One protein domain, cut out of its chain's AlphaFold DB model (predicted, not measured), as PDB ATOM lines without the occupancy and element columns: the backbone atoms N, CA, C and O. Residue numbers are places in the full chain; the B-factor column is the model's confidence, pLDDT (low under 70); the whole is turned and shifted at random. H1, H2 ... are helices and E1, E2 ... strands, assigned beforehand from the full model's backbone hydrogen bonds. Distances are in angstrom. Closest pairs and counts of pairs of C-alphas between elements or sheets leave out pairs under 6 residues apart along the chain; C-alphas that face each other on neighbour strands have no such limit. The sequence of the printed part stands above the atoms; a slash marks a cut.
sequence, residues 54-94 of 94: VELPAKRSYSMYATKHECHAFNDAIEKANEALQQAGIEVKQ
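What this domain is: This is residues 54 to 94 of the 94 residues of an uncharacterized protein of Pseudomonas aeruginosa (UniProt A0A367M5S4). One long helix, H1, makes the length of a slender model, and the unnamed stretch of residues 54 to 67 runs beside it, the opposite way. After H1 the printed part folds back into the short strand E1, which lies beside residues 54 to 55, so that its two ends come near each other. The printed part has 41 residues with one named helix and then one named strand, and is mostly helix. It is loose, with a radius of gyration of the C-alphas of 11.8 A, and spans 38 by 15 by 8 A, only just a rod.

Where its parts are: Find C-alpha 68 at (121.932, 106.205, 124.404); from there H1, residues 68 to 87, runs 28.8 A to C-alpha 87 at (145.679, 110.161, 140.164). E1 is residues 91 to 93, and its last C-alpha is at (145.053, 97.497, 132.531).

How they stand to each other: In H1 every O i to N i+4 pair is within hydrogen-bond range. A tight link of 3 residues joins H1 to E1. Their closest C-alphas, those of Asn 82 and Val 92, are 6.8 A apart. E1 pairs with no named strand, but look at residues 54 to 55, which pair parallel with its residues 92 to 93.

The domain as a whole: The C-alphas of Met 64 and Gly 89 are the two farthest apart, at 37.9 A. The printed part has no cut. Confidence is low, under 70, at residues 64 to 65 and at residue 94, the chain's last.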
ATOM      1  N   VAL A  54     144.497  97.220 137.855       92.00
ATOM      2  CA  VAL A  54     143.033  97.225 137.909       92.00
ATOM      3  C   VAL A  54     142.475  97.039 136.506       92.00
ATOM      4  O   VAL A  54     142.862  97.756 135.589       92.00
ATOM      5  N   GLU A  55     141.556  96.094 136.337       93.69
ATOM      6  CA  GLU A  55     140.771  95.944 135.110       93.69
ATOM      7  C   GLU A  55     139.438  96.669 135.299       93.69
ATOM      8  O   GLU A  55     138.697  96.395 136.247       93.69
ATOM      9  N   LEU A  56     139.143  97.625 134.417       93.44
ATOM     10  CA  LEU A  56     137.854  98.309 134.418       93.44
ATOM     11  C   LEU A  56     136.852  97.571 133.522       93.44
ATOM     12  O   LEU A  56     137.249  96.942 132.539       93.44
ATOM     13  N   PRO A  57     135.542  97.658 133.818       91.69
ATOM     14  CA  PRO A  57     134.525  97.112 132.933       91.69
ATOM     15  C   PRO A  57     134.640  97.690 131.519       91.69
ATOM     16  O   PRO A  57     134.919  98.877 131.340       91.69
ATOM     17  N   ALA A  58     134.359  96.864 130.511       90.50
ATOM     18  CA  ALA A  58     134.317  97.318 129.128       90.50
ATOM     19  C   ALA A  58     133.222  98.375 128.924       90.50
ATOM     20  O   ALA A  58     132.125  98.281 129.488       90.50
ATOM     21  N   LYS A  59     133.504  99.360 128.065       89.50
ATOM     22  CA  LYS A  59     132.516 100.366 127.669       89.50
ATOM     23  C   LYS A  59     131.325  99.702 126.980       89.50
ATOM     24  O   LYS A  59     131.481  98.787 126.172       89.50
ATOM     25  N   ARG A  60     130.122 100.188 127.279       88.00
ATOM     26  CA  ARG A  60     128.888  99.733 126.639       88.00
ATOM     27  C   ARG A  60     128.716 100.397 125.280       88.00
ATOM     28  O   ARG A  60     128.887 101.609 125.143       88.00
ATOM     29  N   SER A  61     128.324  99.593 124.298       83.12
ATOM     30  CA  SER A  61     127.822 100.050 123.005       83.12
ATOM     31  C   SER A  61     126.298 100.145 123.024       83.12
ATOM     32  O   SER A  61     125.625  99.420 123.760       83.12
ATOM     33  N   TYR A  62     125.745 100.999 122.166       79.50
ATOM     34  CA  TYR A  62     124.299 101.102 121.994       79.50
ATOM     35  C   TYR A  62     123.699  99.772 121.534       79.50
ATOM     36  O   TYR A  62     124.283  99.061 120.717       79.50
ATOM     37  N   SER A  63     122.513  99.452 122.043       76.44
ATOM     38  CA  SER A  63     121.737  98.292 121.607       76.44
ATOM     39  C   SER A  63     120.243  98.576 121.746       76.44
ATOM     40  O   SER A  63     119.853  99.585 122.331       76.44
ATOM     41  N   MET A  64     119.398  97.661 121.264       65.31
ATOM     42  CA  MET A  64     117.942  97.745 121.454       65.31
ATOM     43  C   MET A  64     117.536  97.789 122.944       65.31
ATOM     44  O   MET A  64     116.460  98.281 123.264       65.31
ATOM     45  N   TYR A  65     118.392  97.294 123.844       67.44
ATOM     46  CA  TYR A  65     118.107  97.135 125.274       67.44
ATOM     47  C   TYR A  65     118.798  98.168 126.171       67.44
ATOM     48  O   TYR A  65     118.619  98.127 127.384       67.44
ATOM     49  N   ALA A  66     119.609  99.064 125.606       74.00
ATOM     50  CA  ALA A  66     120.323 100.080 126.369       74.00
ATOM     51  C   ALA A  66     120.185 101.428 125.668       74.00
ATOM     52  O   ALA A  66     120.629 101.600 124.528       74.00
ATOM     53  N   THR A  67     119.565 102.391 126.349       79.19
ATOM     54  CA  THR A  67     119.365 103.715 125.767       79.19
ATOM     55  C   THR A  67     120.703 104.430 125.592       79.19
ATOM     56  O   THR A  67     121.687 104.173 126.295       79.19
ATOM     57  N   LYS A  68     120.743 105.381 124.650       81.94
ATOM     58  CA  LYS A  68     121.932 106.205 124.404       81.94
ATOM     59  C   LYS A  68     122.438 106.884 125.683       81.94
ATOM     60  O   LYS A  68     123.637 106.881 125.944       81.94
ATOM     61  N   HIS A  69     121.522 107.409 126.494       84.94
ATOM     62  CA  HIS A  69     121.848 108.117 127.731       84.94
ATOM     63  C   HIS A  69     122.451 107.194 128.798       84.94
ATOM     64  O   HIS A  69     123.447 107.562 129.416       84.94
ATOM     65  N   GLU A  70     121.915 105.985 128.976       85.31
ATOM     66  CA  GLU A  70     122.452 105.011 129.938       85.31
ATOM     67  C   GLU A  70     123.852 104.528 129.546       85.31
ATOM     68  O   GLU A  70     124.721 104.391 130.407       85.31
ATOM     69  N   CYS A  71     124.097 104.305 128.249       87.50
ATOM     70  CA  CYS A  71     125.421 103.914 127.763       87.50
ATOM     71  C   CYS A  71     126.451 105.029 127.980       87.50
ATOM     72  O   CYS A  71     127.557 104.747 128.436       87.50
ATOM     73  N   HIS A  72     126.086 106.285 127.697       89.06
ATOM     74  CA  HIS A  72     126.952 107.436 127.965       89.06
ATOM     75  C   HIS A  72     127.276 107.563 129.452       89.06
ATOM     76  O   HIS A  72     128.445 107.566 129.810       89.06
ATOM     77  N   ALA A  73     126.264 107.574 130.322       91.25
ATOM     78  CA  ALA A  73     126.479 107.718 131.759       91.25
ATOM     79  C   ALA A  73     127.372 106.604 132.336       91.25
ATOM     80  O   ALA A  73     128.235 106.871 133.171       91.25
ATOM     81  N   PHE A  74     127.196 105.362 131.871       91.44
ATOM     82  CA  PHE A  74     128.042 104.238 132.271       91.44
ATOM     83  C   PHE A  74     129.495 104.400 131.797       91.44
ATOM     84  O   PHE A  74     130.424 104.198 132.577       91.44
ATOM     85  N   ASN A  75     129.702 104.796 130.539       92.88
ATOM     86  CA  ASN A  75     131.040 104.977 129.978       92.88
ATOM     87  C   ASN A  75     131.773 106.167 130.617       92.88
ATOM     88  O   ASN A  75     132.952 106.038 130.943       92.88
ATOM     89  N   ASP A  76     131.070 107.269 130.880       94.62
ATOM     90  CA  ASP A  76     131.607 108.435 131.588       94.62
ATOM     91  C   ASP A  76     132.041 108.067 133.015       94.62
ATOM     92  O   ASP A  76     133.056 108.549 133.516       94.62
ATOM     93  N   ALA A  77     131.281 107.197 133.692       94.62
ATOM     94  CA  ALA A  77     131.651 106.709 135.017       94.62
ATOM     95  C   ALA A  77     132.932 105.857 134.980       94.62
ATOM     96  O   ALA A  77     133.774 105.998 135.867       94.62
ATOM     97  N   ILE A  78     133.110 105.018 133.949       94.69
ATOM     98  CA  ILE A  78     134.349 104.250 133.741       94.69
ATOM     99  C   ILE A  78     135.541 105.188 133.512       94.69
ATOM    100  O   ILE A  78     136.603 104.972 134.093       94.69
ATOM    101  N   GLU A  79     135.378 106.239 132.707       94.31
ATOM    102  CA  GLU A  79     136.451 107.208 132.448       94.31
ATOM    103  C   GLU A  79     136.860 107.956 133.718       94.31
ATOM    104  O   GLU A  79     138.043 107.992 134.057       94.31
ATOM    105  N   LYS A  80     135.889 108.444 134.495       95.19
ATOM    106  CA  LYS A  80     136.154 109.085 135.793       95.19
ATOM    107  C   LYS A  80     136.835 108.139 136.782       95.19
ATOM    108  O   LYS A  80     137.711 108.562 137.533       95.19
ATOM    109  N   ALA A  81     136.451 106.860 136.791       94.38
ATOM    110  CA  ALA A  81     137.110 105.852 137.618       94.38
ATOM    111  C   ALA A  81     138.569 105.635 137.185       94.38
ATOM    112  O   ALA A  81     139.453 105.590 138.039       94.38
ATOM    113  N   ASN A  82     138.835 105.563 135.877       93.75
ATOM    114  CA  ASN A  82     140.192 105.466 135.340       93.75
ATOM    115  C   ASN A  82     141.059 106.663 135.760       93.75
ATOM    116  O   ASN A  82     142.159 106.478 136.273       93.75
ATOM    117  N   GLU A  83     140.550 107.886 135.599       93.12
ATOM    118  CA  GLU A  83     141.256 109.111 135.998       93.12
ATOM    119  C   GLU A  83     141.583 109.124 137.496       93.12
ATOM    120  O   GLU A  83     142.708 109.434 137.888       93.12
ATOM    121  N   ALA A  84     140.620 108.744 138.340       92.62
ATOM    122  CA  ALA A  84     140.808 108.672 139.784       92.62
ATOM    123  C   ALA A  84     141.881 107.642 140.185       92.62
ATOM    124  O   ALA A  84     142.715 107.919 141.048       92.62
ATOM    125  N   LEU A  85     141.898 106.471 139.539       92.31
ATOM    126  CA  LEU A  85     142.910 105.437 139.776       92.31
ATOM    127  C   LEU A  85     144.309 105.915 139.360       92.31
ATOM    128  O   LEU A  85     145.261 105.752 140.123       92.31
ATOM    129  N   GLN A  86     144.427 106.580 138.208       90.25
ATOM    130  CA  GLN A  86     145.697 107.146 137.751       90.25
ATOM    131  C   GLN A  86     146.208 108.254 138.682       90.25
ATOM    132  O   GLN A  86     147.391 108.268 139.024       90.25
ATOM    133  N   GLN A  87     145.329 109.144 139.160       89.94
ATOM    134  CA  GLN A  87     145.679 110.161 140.164       89.94
ATOM    135  C   GLN A  87     146.159 109.536 141.482       89.94
ATOM    136  O   GLN A  87     147.052 110.074 142.135       89.94
ATOM    137  N   ALA A  88     145.618 108.373 141.850       89.56
ATOM    138  CA  ALA A  88     146.063 107.594 143.002       89.56
ATOM    139  C   ALA A  88     147.357 106.789 142.751       89.56
ATOM    140  O   ALA A  88     147.807 106.074 143.653       89.56
ATOM    141  N   GLY A  89     147.957 106.894 141.559       88.94
ATOM    142  CA  GLY A  89     149.177 106.189 141.162       88.94
ATOM    143  C   GLY A  89     148.984 104.695 140.887       88.94
ATOM    144  O   GLY A  89     149.949 103.942 141.005       88.94
ATOM    145  N   ILE A  90     147.758 104.264 140.580       92.31
ATOM    146  CA  ILE A  90     147.398 102.866 140.308       92.31
ATOM    147  C   ILE A  90     147.366 102.628 138.795       92.31
ATOM    148  O   ILE A  90     146.792 103.424 138.048       92.31
ATOM    149  N   GLU A  91     147.966 101.525 138.339       88.81
ATOM    150  CA  GLU A  91     147.952 101.138 136.928       88.81
ATOM    151  C   GLU A  91     146.590 100.529 136.554       88.81
ATOM    152  O   GLU A  91     146.083  99.609 137.204       88.81
ATOM    153  N   VAL A  92     145.989 101.035 135.478       88.94
ATOM    154  CA  VAL A  92     144.770 100.467 134.896       88.94
ATOM    155  C   VAL A  92     145.156  99.679 133.656       88.94
ATOM    156  O   VAL A  92     145.754 100.217 132.725       88.94
ATOM    157  N   LYS A  93     144.821  98.393 133.656       85.00
ATOM    158  CA  LYS A  93     145.053  97.497 132.531       85.00
ATOM    159  C   LYS A  93     143.979  97.761 131.473       85.00
ATOM    160  O   LYS A  93     142.789  97.724 131.787       85.00
ATOM    161  N   GLN A  94     144.427  98.080 130.258       63.28
ATOM    162  CA  GLN A  94     143.564  98.226 129.082       63.28
ATOM    163  C   GLN A  94     143.065  96.874 128.579       63.28
ATOM    164  O   GLN A  94     143.841  95.891 128.666       63.28
TER     165      GLN A  94